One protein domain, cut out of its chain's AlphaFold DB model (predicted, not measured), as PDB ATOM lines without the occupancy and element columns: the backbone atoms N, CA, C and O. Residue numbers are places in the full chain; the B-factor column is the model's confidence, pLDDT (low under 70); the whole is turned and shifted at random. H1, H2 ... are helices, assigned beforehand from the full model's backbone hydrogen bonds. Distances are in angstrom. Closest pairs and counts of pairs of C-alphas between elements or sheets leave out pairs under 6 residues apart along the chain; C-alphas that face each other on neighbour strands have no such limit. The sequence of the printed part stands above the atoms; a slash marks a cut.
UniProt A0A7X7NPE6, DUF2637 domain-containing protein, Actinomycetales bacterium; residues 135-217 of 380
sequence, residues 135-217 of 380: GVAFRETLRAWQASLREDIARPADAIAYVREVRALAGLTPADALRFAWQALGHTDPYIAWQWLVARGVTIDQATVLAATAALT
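This is residues 135 to 217 of the 380 residues of the protein "DUF2637 domain-containing protein" of Actinomycetales bacterium (UniProt A0A7X7NPE6). Two groups of helices make a rod, only just: H1 and H2 cross at one end, H3, H4 and H5 cluster at the other, and H2 reaches toward H3. The printed part has 83 residues, with five named helices, H1 to H5, and no named strand: all helix. It is only just compact, close to loose, with a radius of gyration of the C-alphas of 14.2 A and spans of 45 by 23 by 18 A.

H1, residues 138 to 150, begins with C-alpha 138 at (-38.874, 86.231, -51.089) and is 18.4 A long. H2 is residues 156 to 169, 20.0 A; H3, 174 to 185, 16.2 A; H4, 190 to 198, 12.2 A. H5, 206 to 217, 16.9 A, ends with C-alpha 217 at (-8.193, 79.646, -20.594).

H1 and H2 touch, about perpendicular at 80 degrees; their closest C-alphas, Ala 144 and Ala 159, are 5.0 A apart. H2 and H3 are close but not clearly touching, closest at C-alphas 169 and 177, 5.9 A. H3 touches H4, closest at C-alphas 181 and 193, 5.5 A. H5 touches H3 with residues 208 to 212 alone, C-alphas 175 and 212 being closest at 6.2 A. In all five helices every O i to N i+4 pair is within hydrogen-bond range.

The farthest C-alphas, Gly 135 and Thr 217, are 47.3 A apart. The printed part has no cut and no long link. Only residue 135 has pLDDT under 70.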
ATOM      1  N   GLY A 135     -38.304  86.111 -56.914       62.56
ATOM      2  CA  GLY A 135     -36.993  85.964 -57.565       62.56
ATOM      3  C   GLY A 135     -35.806  86.637 -56.864       62.56
ATOM      4  O   GLY A 135     -34.686  86.184 -57.055       62.56
ATOM      5  N   VAL A 136     -36.010  87.642 -56.001       72.56
ATOM      6  CA  VAL A 136     -34.887  88.312 -55.302       72.56
ATOM      7  C   VAL A 136     -34.525  87.579 -54.012       72.56
ATOM      8  O   VAL A 136     -33.469  86.969 -53.888       72.56
ATOM      9  N   ALA A 137     -35.409  87.643 -53.017       77.31
ATOM     10  CA  ALA A 137     -35.162  87.057 -51.704       77.31
ATOM     11  C   ALA A 137     -36.474  86.777 -50.963       77.31
ATOM     12  O   ALA A 137     -36.538  86.924 -49.744       77.31
ATOM     13  N   PHE A 138     -37.537  86.388 -51.674       79.81
ATOM     14  CA  PHE A 138     -38.874  86.231 -51.089       79.81
ATOM     15  C   PHE A 138     -38.879  85.289 -49.875       79.81
ATOM     16  O   PHE A 138     -39.379  85.643 -48.813       79.81
ATOM     17  N   ARG A 139     -38.240  84.113 -49.984       81.88
ATOM     18  CA  ARG A 139     -38.182  83.127 -48.884       81.88
ATOM     19  C   ARG A 139     -37.358  83.603 -47.685       81.88
ATOM     20  O   ARG A 139     -37.621  83.177 -46.565       81.88
ATOM     21  N   GLU A 140     -36.336  84.428 -47.903       84.81
ATOM     22  CA  GLU A 140     -35.543  85.031 -46.821       84.81
ATOM     23  C   GLU A 140     -36.325  86.173 -46.165       84.81
ATOM     24  O   GLU A 140     -36.402  86.243 -44.946       84.81
ATOM     25  N   THR A 141     -36.982  86.997 -46.977       84.94
ATOM     26  CA  THR A 141     -37.816  88.122 -46.544       84.94
ATOM     27  C   THR A 141     -39.026  87.647 -45.750       84.94
ATOM     28  O   THR A 141     -39.338  88.232 -44.722       84.94
ATOM     29  N   LEU A 142     -39.661  86.544 -46.159       83.19
ATOM     30  CA  LEU A 142     -40.764  85.936 -45.417       83.19
ATOM     31  C   LEU A 142     -40.309  85.440 -44.039       83.19
ATOM     32  O   LEU A 142     -40.982  85.700 -43.046       83.19
ATOM     33  N   ARG A 143     -39.151  84.770 -43.964       83.25
ATOM     34  CA  ARG A 143     -38.578  84.333 -42.681       83.25
ATOM     35  C   ARG A 143     -38.171  85.516 -41.808       83.25
ATOM     36  O   ARG A 143     -38.433  85.485 -40.615       83.25
ATOM     37  N   ALA A 144     -37.580  86.559 -42.390       84.62
ATOM     38  CA  ALA A 144     -37.196  87.768 -41.665       84.62
ATOM     39  C   ALA A 144     -38.424  88.524 -41.155       84.62
ATOM     40  O   ALA A 144     -38.429  89.013 -40.033       84.62
ATOM     41  N   TRP A 145     -39.502  88.557 -41.936       83.44
ATOM     42  CA  TRP A 145     -40.777  89.109 -41.499       83.44
ATOM     43  C   TRP A 145     -41.368  88.303 -40.335       83.44
ATOM     44  O   TRP A 145     -41.729  88.886 -39.317       83.44
ATOM     45  N   GLN A 146     -41.389  86.971 -40.422       81.81
ATOM     46  CA  GLN A 146     -41.829  86.118 -39.310       81.81
ATOM     47  C   GLN A 146     -40.965  86.311 -38.055       81.81
ATOM     48  O   GLN A 146     -41.514  86.449 -36.966       81.81
ATOM     49  N   ALA A 147     -39.638  86.371 -38.205       81.12
ATOM     50  CA  ALA A 147     -38.710  86.629 -37.106       81.12
ATOM     51  C   ALA A 147     -38.946  88.012 -36.484       81.12
ATOM     52  O   ALA A 147     -39.024  88.124 -35.269       81.12
ATOM     53  N   SER A 148     -39.177  89.044 -37.300       80.94
ATOM     54  CA  SER A 148     -39.463  90.392 -36.799       80.94
ATOM     55  C   SER A 148     -40.732  90.481 -35.958       80.94
ATOM     56  O   SER A 148     -40.806  91.309 -35.061       80.94
ATOM     57  N   LEU A 149     -41.720  89.623 -36.228       79.00
ATOM     58  CA  LEU A 149     -42.952  89.564 -35.447       79.00
ATOM     59  C   LEU A 149     -42.793  88.779 -34.142       79.00
ATOM     60  O   LEU A 149     -43.504  89.071 -33.189       79.00
ATOM     61  N   ARG A 150     -41.913  87.771 -34.111       79.12
ATOM     62  CA  ARG A 150     -41.657  86.958 -32.910       79.12
ATOM     63  C   ARG A 150     -40.735  87.670 -31.928       79.12
ATOM     64  O   ARG A 150     -41.015  87.671 -30.740       79.12
ATOM     65  N   GLU A 151     -39.685  88.290 -32.454       77.12
ATOM     66  CA  GLU A 151     -38.598  88.904 -31.684       77.12
ATOM     67  C   GLU A 151     -38.745  90.434 -31.552       77.12
ATOM     68  O   GLU A 151     -37.807  91.117 -31.155       77.12
ATOM     69  N   ASP A 152     -39.896  90.990 -31.957       74.25
ATOM     70  CA  ASP A 152     -40.209  92.432 -31.965       74.25
ATOM     71  C   ASP A 152     -39.125  93.321 -32.622       74.25
ATOM     72  O   ASP A 152     -38.820  94.441 -32.203       74.25
ATOM     73  N   ILE A 153     -38.511  92.825 -33.703       76.44
ATOM     74  CA  ILE A 153     -37.438  93.539 -34.404       76.44
ATOM     75  C   ILE A 153     -38.041  94.601 -35.329       76.44
ATOM     76  O   ILE A 153     -38.565  94.308 -36.405       76.44
ATOM     77  N   ALA A 154     -37.894  95.872 -34.952       73.94
ATOM     78  CA  ALA A 154     -38.425  97.011 -35.704       73.94
ATOM     79  C   ALA A 154     -37.816  97.173 -37.111       73.94
ATOM     80  O   ALA A 154     -38.474  97.621 -38.055       73.94
ATOM     81  N   ARG A 155     -36.521  96.871 -37.263       77.06
ATOM     82  CA  ARG A 155     -35.764  97.178 -38.481       77.06
ATOM     83  C   ARG A 155     -35.660  95.957 -39.396       77.06
ATOM     84  O   ARG A 155     -35.222  94.894 -38.964       77.06
ATOM     85  N   PRO A 156     -35.973  96.101 -40.697       79.00
ATOM     86  CA  PRO A 156     -35.929  94.980 -41.631       79.00
ATOM     87  C   PRO A 156     -34.509  94.429 -41.824       79.00
ATOM     88  O   PRO A 156     -34.347  93.221 -41.957       79.00
ATOM     89  N   ALA A 157     -33.485  95.290 -41.822       80.94
ATOM     90  CA  ALA A 157     -32.088  94.865 -41.939       80.94
ATOM     91  C   ALA A 157     -31.672  93.944 -40.780       80.94
ATOM     92  O   ALA A 157     -31.101  92.884 -41.028       80.94
ATOM     93  N   ASP A 158     -32.051  94.301 -39.553       81.56
ATOM     94  CA  ASP A 158     -31.728  93.548 -38.338       81.56
ATOM     95  C   ASP A 158     -32.450  92.190 -38.327       81.56
ATOM     96  O   ASP A 158     -31.848  91.161 -38.034       81.56
ATOM     97  N   ALA A 159     -33.709  92.147 -38.773       85.25
ATOM     98  CA  ALA A 159     -34.455  90.895 -38.905       85.25
ATOM     99  C   ALA A 159     -33.845  89.945 -39.956       85.25
ATOM    100  O   ALA A 159     -33.882  88.723 -39.815       85.25
ATOM    101  N   ILE A 160     -33.264  90.497 -41.025       86.19
ATOM    102  CA  ILE A 160     -32.556  89.720 -42.050       86.19
ATOM    103  C   ILE A 160     -31.211  89.228 -41.519       86.19
ATOM    104  O   ILE A 160     -30.864  88.071 -41.755       86.19
ATOM    105  N   ALA A 161     -30.476  90.079 -40.800       85.31
ATOM    106  CA  ALA A 161     -29.235  89.696 -40.135       85.31
ATOM    107  C   ALA A 161     -29.485  88.535 -39.164       85.31
ATOM    108  O   ALA A 161     -28.800  87.523 -39.258       85.31
ATOM    109  N   TYR A 162     -30.548  88.613 -38.360       85.62
ATOM    110  CA  TYR A 162     -30.968  87.542 -37.459       85.62
ATOM    111  C   TYR A 162     -31.261  86.224 -38.198       85.62
ATOM    112  O   TYR A 162     -30.761  85.170 -37.822       85.62
ATOM    113  N   VAL A 163     -32.012  86.249 -39.307       87.75
ATOM    114  CA  VAL A 163     -32.296  85.021 -40.082       87.75
ATOM    115  C   VAL A 163     -31.040  84.420 -40.711       87.75
ATOM    116  O   VAL A 163     -30.925  83.195 -40.815       87.75
ATOM    117  N   ARG A 164     -30.104  85.261 -41.161       88.75
ATOM    118  CA  ARG A 164     -28.814  84.804 -41.692       88.75
ATOM    119  C   ARG A 164     -27.946  84.205 -40.602       88.75
ATOM    120  O   ARG A 164     -27.346  83.165 -40.836       88.75
ATOM    121  N   GLU A 165     -27.937  84.826 -39.434       86.88
ATOM    122  CA  GLU A 165     -27.249  84.348 -38.246       86.88
ATOM    123  C   GLU A 165     -27.790  82.980 -37.823       86.88
ATOM    124  O   GLU A 165     -27.038  82.014 -37.823       86.88
ATOM    125  N   VAL A 166     -29.103  82.833 -37.622       87.75
ATOM    126  CA  VAL A 166     -29.729  81.534 -37.302       87.75
ATOM    127  C   VAL A 166     -29.387  80.464 -38.346       87.75
ATOM    128  O   VAL A 166     -29.112  79.315 -38.003       87.75
ATOM    129  N   ARG A 167     -29.353  80.824 -39.637       88.06
ATOM    130  CA  ARG A 167     -28.934  79.891 -40.695       88.06
ATOM    131  C   ARG A 167     -27.454  79.520 -40.598       88.06
ATOM    132  O   ARG A 167     -27.130  78.366 -40.852       88.06
ATOM    133  N   ALA A 168     -26.579  80.472 -40.283       87.12
ATOM    134  CA  ALA A 168     -25.154  80.213 -40.109       87.12
ATOM    135  C   ALA A 168     -24.924  79.264 -38.927       87.12
ATOM    136  O   ALA A 168     -24.215  78.274 -39.078       87.12
ATOM    137  N   LEU A 169     -25.610  79.496 -37.804       87.94
ATOM    138  CA  LEU A 169     -25.541  78.636 -36.625       87.94
ATOM    139  C   LEU A 169     -26.004  77.198 -36.896       87.94
ATOM    140  O   LEU A 169     -25.422  76.266 -36.352       87.94
ATOM    141  N   ALA A 170     -27.011  77.000 -37.752       85.06
ATOM    142  CA  ALA A 170     -27.553  75.671 -38.046       85.06
ATOM    143  C   ALA A 170     -26.540  74.701 -38.690       85.06
ATOM    144  O   ALA A 170     -26.770  73.494 -38.679       85.06
ATOM    145  N   GLY A 171     -25.451  75.213 -39.276       84.75
ATOM    146  CA  GLY A 171     -24.392  74.401 -39.884       84.75
ATOM    147  C   GLY A 171     -23.146  74.215 -39.013       84.75
ATOM    148  O   GLY A 171     -22.220  73.535 -39.445       84.75
ATOM    149  N   LEU A 172     -23.090  74.836 -37.832       88.81
ATOM    150  CA  LEU A 172     -21.904  74.834 -36.975       88.81
ATOM    151  C   LEU A 172     -21.944  73.693 -35.957       88.81
ATOM    152  O   LEU A 172     -23.005  73.295 -35.477       88.81
ATOM    153  N   THR A 173     -20.764  73.190 -35.584       88.50
ATOM    154  CA  THR A 173     -20.654  72.299 -34.424       88.50
ATOM    155  C   THR A 173     -20.964  73.079 -33.138       88.50
ATOM    156  O   THR A 173     -20.791  74.300 -33.115       88.50
ATOM    157  N   PRO A 174     -21.381  72.431 -32.034       86.06
ATOM    158  CA  PRO A 174     -21.680  73.137 -30.784       86.06
ATOM    159  C   PRO A 174     -20.508  73.986 -30.262       86.06
ATOM    160  O   PRO A 174     -20.709  75.097 -29.777       86.06
ATOM    161  N   ALA A 175     -19.271  73.504 -30.425       84.94
ATOM    162  CA  ALA A 175     -18.072  74.257 -30.066       84.94
ATOM    163  C   ALA A 175     -17.866  75.486 -30.974       84.94
ATOM    164  O   ALA A 175     -17.510  76.561 -30.494       84.94
ATOM    165  N   ASP A 176     -18.126  75.356 -32.278       88.12
ATOM    166  CA  ASP A 176     -18.037  76.472 -33.227       88.12
ATOM    167  C   ASP A 176     -19.141  77.503 -33.021       88.12
ATOM    168  O   ASP A 176     -18.883  78.699 -33.114       88.12
ATOM    169  N   ALA A 177     -20.351  77.055 -32.690       89.06
ATOM    170  CA  ALA A 177     -21.469  77.928 -32.362       89.06
ATOM    171  C   ALA A 177     -21.163  78.773 -31.117       89.06
ATOM    172  O   ALA A 177     -21.461  79.965 -31.098       89.06
ATOM    173  N   LEU A 178     -20.505  78.192 -30.108       88.25
ATOM    174  CA  LEU A 178     -20.088  78.928 -28.916       88.25
ATOM    175  C   LEU A 178     -18.979  79.943 -29.221       88.25
ATOM    176  O   LEU A 178     -19.051  81.087 -28.774       88.25
ATOM    177  N   ARG A 179     -18.004  79.571 -30.063       87.88
ATOM    178  CA  ARG A 179     -16.988  80.511 -30.566       87.88
ATOM    179  C   ARG A 179     -17.608  81.661 -31.355       87.88
ATOM    180  O   ARG A 179     -17.234  82.812 -31.144       87.88
ATOM    181  N   PHE A 180     -18.569  81.352 -32.219       89.81
ATOM    182  CA  PHE A 180     -19.329  82.342 -32.972       89.81
ATOM    183  C   PHE A 180     -20.096  83.282 -32.033       89.81
ATOM    184  O   PHE A 180     -20.046  84.496 -32.210       89.81
ATOM    185  N   ALA A 181     -20.743  82.739 -30.996       89.00
ATOM    186  CA  ALA A 181     -21.454  83.529 -29.998       89.00
ATOM    187  C   ALA A 181     -20.515  84.492 -29.262       89.00
ATOM    188  O   ALA A 181     -20.824  85.675 -29.185       89.00
ATOM    189  N   TRP A 182     -19.347  84.040 -28.792       89.19
ATOM    190  CA  TRP A 182     -18.372  84.922 -28.135       89.19
ATOM    191  C   TRP A 182     -17.876  86.046 -29.045       89.19
ATOM    192  O   TRP A 182     -17.733  87.181 -28.597       89.19
ATOM    193  N   GLN A 183     -17.661  85.760 -30.332       89.19
ATOM    194  CA  GLN A 183     -17.287  86.783 -31.311       89.19
ATOM    195  C   GLN A 183     -18.414  87.795 -31.549       89.19
ATOM    196  O   GLN A 183     -18.152  88.993 -31.595       89.19
ATOM    197  N   ALA A 184     -19.660  87.329 -31.663       86.19
ATOM    198  CA  ALA A 184     -20.825  88.190 -31.859       86.19
ATOM    199  C   ALA A 184     -21.125  89.063 -30.627       86.19
ATOM    200  O   ALA A 184     -21.565  90.205 -30.755       86.19
ATOM    201  N   LEU A 185     -20.882  88.521 -29.435       87.31
ATOM    202  CA  LEU A 185     -21.137  89.153 -28.147       87.31
ATOM    203  C   LEU A 185     -19.998  90.078 -27.686       87.31
ATOM    204  O   LEU A 185     -20.227  90.977 -26.877       87.31
ATOM    205  N   GLY A 186     -18.770  89.861 -28.166       85.50
ATOM    206  CA  GLY A 186     -17.582  90.604 -27.735       85.50
ATOM    207  C   GLY A 186     -17.142  90.302 -26.296       85.50
ATOM    208  O   GLY A 186     -16.321  91.026 -25.742       85.50
ATOM    209  N   HIS A 187     -17.690  89.254 -25.680       83.31
ATOM    210  CA  HIS A 187     -17.329  88.794 -24.344       83.31
ATOM    211  C   HIS A 187     -17.356  87.270 -24.279       83.31
ATOM    212  O   HIS A 187     -18.092  86.608 -25.009       83.31
ATOM    213  N   THR A 188     -16.543  86.723 -23.381       85.31
ATOM    214  CA  THR A 188     -16.278  85.285 -23.277       85.31
ATOM    215  C   THR A 188     -17.080  84.589 -22.180       85.31
ATOM    216  O   THR A 188     -16.774  83.453 -21.821       85.31
ATOM    217  N   ASP A 189     -18.103  85.257 -21.636       86.88
ATOM    218  CA  ASP A 189     -18.956  84.683 -20.595       86.88
ATOM    219  C   ASP A 189     -19.724  83.467 -21.155       86.88
ATOM    220  O   ASP A 189     -20.499  83.611 -22.112       86.88
ATOM    221  N   PRO A 190     -19.519  82.259 -20.599       84.38
ATOM    222  CA  PRO A 190     -20.199  81.056 -21.060       84.38
ATOM    223  C   PRO A 190     -21.716  81.108 -20.864       84.38
ATOM    224  O   PRO A 190     -22.446  80.551 -21.684       84.38
ATOM    225  N   TYR A 191     -22.209  81.774 -19.814       84.88
ATOM    226  CA  TYR A 191     -23.640  81.830 -19.528       84.88
ATOM    227  C   TYR A 191     -24.373  82.728 -20.525       84.88
ATOM    228  O   TYR A 191     -25.392  82.323 -21.088       84.88
ATOM    229  N   ILE A 192     -23.827  83.912 -20.810       86.69
ATOM    230  CA  ILE A 192     -24.428  84.834 -21.781       86.69
ATOM    231  C   ILE A 192     -24.355  84.258 -23.198       86.69
ATOM    232  O   ILE A 192     -25.334  84.332 -23.941       86.69
ATOM    233  N   ALA A 193     -23.243  83.610 -23.559       87.94
ATOM    234  CA  ALA A 193     -23.121  82.919 -24.839       87.94
ATOM    235  C   ALA A 193     -24.153  81.794 -24.986       87.94
ATOM    236  O   ALA A 193     -24.807  81.687 -26.024       87.94
ATOM    237  N   TRP A 194     -24.362  80.998 -23.935       87.62
ATOM    238  CA  TRP A 194     -25.396  79.967 -23.926       87.62
ATOM    239  C   TRP A 194     -26.805  80.559 -24.069       87.62
ATOM    240  O   TRP A 194     -27.554  80.128 -24.945       87.62
ATOM    241  N   GLN A 195     -27.158  81.587 -23.289       87.69
ATOM    242  CA  GLN A 195     -28.464  82.251 -23.397       87.69
ATOM    243  C   GLN A 195     -28.711  82.811 -24.801       87.69
ATOM    244  O   GLN A 195     -29.799  82.668 -25.363       87.69
ATOM    245  N   TRP A 196     -27.685  83.420 -25.393       89.12
ATOM    246  CA  TRP A 196     -27.746  83.994 -26.729       89.12
ATOM    247  C   TRP A 196     -27.972  82.938 -27.825       89.12
ATOM    248  O   TRP A 196     -28.692  83.204 -28.795       89.12
ATOM    249  N   LEU A 197     -27.398  81.741 -27.658       89.06
ATOM    250  CA  LEU A 197     -27.577  80.586 -28.547       89.06
ATOM    251  C   LEU A 197     -28.964  79.962 -28.398       89.06
ATOM    252  O   LEU A 197     -29.627  79.680 -29.401       89.06
ATOM    253  N   VAL A 198     -29.445  79.832 -27.161       87.44
ATOM    254  CA  VAL A 198     -30.796  79.337 -26.865       87.44
ATOM    255  C   VAL A 198     -31.858  80.260 -27.463       87.44
ATOM    256  O   VAL A 198     -32.794  79.775 -28.097       87.44
ATOM    257  N   ALA A 199     -31.671  81.582 -27.378       82.25
ATOM    258  CA  ALA A 199     -32.546  82.570 -28.021       82.25
ATOM    259  C   ALA A 199     -32.602  82.445 -29.560       82.25
ATOM    260  O   ALA A 199     -33.480  83.008 -30.209       82.25
ATOM    261  N   ARG A 200     -31.669  81.702 -30.166       85.88
ATOM    262  CA  ARG A 200     -31.601  81.411 -31.609       85.88
ATOM    263  C   ARG A 200     -31.957  79.962 -31.943       85.88
ATOM    264  O   ARG A 200     -31.810  79.544 -33.091       85.88
ATOM    265  N   GLY A 201     -32.449  79.205 -30.962       82.00
ATOM    266  CA  GLY A 201     -32.889  77.821 -31.126       82.00
ATOM    267  C   GLY A 201     -31.759  76.790 -31.144       82.00
ATOM    268  O   GLY A 201     -31.994  75.660 -31.563       82.00
ATOM    269  N   VAL A 202     -30.549  77.153 -30.705       84.94
ATOM    270  CA  VAL A 202     -29.420  76.223 -30.585       84.94
ATOM    271  C   VAL A 202     -29.269  75.797 -29.131       84.94
ATOM    272  O   VAL A 202     -28.928  76.597 -28.264       84.94
ATOM    273  N   THR A 203     -29.514  74.517 -28.862       84.50
ATOM    274  CA  THR A 203     -29.312  73.919 -27.539       84.50
ATOM    275  C   THR A 203     -27.933  73.281 -27.464       84.50
ATOM    276  O   THR A 203     -27.603  72.425 -28.286       84.50
ATOM    277  N   ILE A 204     -27.141  73.676 -26.470       85.31
ATOM    278  CA  ILE A 204     -25.799  73.138 -26.226       85.31
ATOM    279  C   ILE A 204     -25.768  72.495 -24.844       85.31
ATOM    280  O   ILE A 204     -26.301  73.058 -23.888       85.31
ATOM    281  N   ASP A 205     -25.141  71.323 -24.758       86.62
ATOM    282  CA  ASP A 205     -24.935  70.608 -23.503       86.62
ATOM    283  C   ASP A 205     -23.878  71.290 -22.618       86.62
ATOM    284  O   ASP A 205     -22.877  71.831 -23.102       86.62
ATOM    285  N   GLN A 206     -24.070  71.215 -21.302       83.12
ATOM    286  CA  GLN A 206     -23.210  71.854 -20.311       83.12
ATOM    287  C   GLN A 206     -21.763  71.347 -20.391       83.12
ATOM    288  O   GLN A 206     -20.829  72.138 -20.237       83.12
ATOM    289  N   ALA A 207     -21.555  70.062 -20.704       83.56
ATOM    290  CA  ALA A 207     -20.215  69.498 -20.872       83.56
ATOM    291  C   ALA A 207     -19.444  70.166 -22.024       83.56
ATOM    292  O   ALA A 207     -18.246  70.428 -21.907       83.56
ATOM    293  N   THR A 208     -20.139  70.507 -23.114       84.56
ATOM    294  CA  THR A 208     -19.533  71.185 -24.273       84.56
ATOM    295  C   THR A 208     -19.164  72.629 -23.932       84.56
ATOM    296  O   THR A 208     -18.087  73.091 -24.309       84.56
ATOM    297  N   VAL A 209     -20.018  73.329 -23.177       82.88
ATOM    298  CA  VAL A 209     -19.733  74.696 -22.711       82.88
ATOM    299  C   VAL A 209     -18.481  74.711 -21.834       82.88
ATOM    300  O   VAL A 209     -17.560  75.479 -22.102       82.88
ATOM    301  N   LEU A 210     -18.396  73.812 -20.847       82.19
ATOM    302  CA  LEU A 210     -17.240  73.709 -19.951       82.19
ATOM    303  C   LEU A 210     -15.943  73.387 -20.705       82.19
ATOM    304  O   LEU A 210     -14.919  74.029 -20.466       82.19
ATOM    305  N   ALA A 211     -15.989  72.433 -21.642       83.75
ATOM    306  CA  ALA A 211     -14.831  72.061 -22.453       83.75
ATOM    307  C   ALA A 211     -14.326  73.235 -23.309       83.75
ATOM    308  O   ALA A 211     -13.124  73.496 -23.377       83.75
ATOM    309  N   ALA A 212     -15.241  73.981 -23.930       81.69
ATOM    310  CA  ALA A 212     -14.893  75.128 -24.756       81.69
ATOM    311  C   ALA A 212     -14.355  76.310 -23.928       81.69
ATOM    312  O   ALA A 212     -13.407  76.972 -24.354       81.69
ATOM    313  N   THR A 213     -14.895  76.559 -22.729       81.69
ATOM    314  CA  THR A 213     -14.362  77.580 -21.811       81.69
ATOM    315  C   THR A 213     -12.961  77.213 -21.314       81.69
ATOM    316  O   THR A 213     -12.068  78.059 -21.328       81.69
ATOM    317  N   ALA A 214     -12.718  75.947 -20.958       81.94
ATOM    318  CA  ALA A 214     -11.394  75.480 -20.535       81.94
ATOM    319  C   ALA A 214     -10.331  75.623 -21.643       81.94
ATOM    320  O   ALA A 214      -9.176  75.973 -21.371       81.94
ATOM    321  N   ALA A 215     -10.717  75.403 -22.905       80.31
ATOM    322  CA  ALA A 215      -9.835  75.569 -24.060       80.31
ATOM    323  C   ALA A 215      -9.385  77.033 -24.263       80.31
ATOM    324  O   ALA A 215      -8.229  77.279 -24.626       80.31
ATOM    325  N   LEU A 216     -10.255  78.009 -23.978       78.94
ATOM    326  CA  LEU A 216      -9.913  79.436 -24.031       78.94
ATOM    327  C   LEU A 216      -8.901  79.823 -22.952       78.94
ATOM    328  O   LEU A 216      -7.912  80.491 -23.252       78.94
ATOM    329  N   THR A 217      -9.113  79.377 -21.712       76.62
ATOM    330  CA  THR A 217      -8.193  79.646 -20.594       76.62
ATOM    331  C   THR A 217      -6.816  79.027 -20.841       76.62
ATOM    332  O   THR A 217      -5.788  79.658 -20.583       76.62
TER     333      THR A 217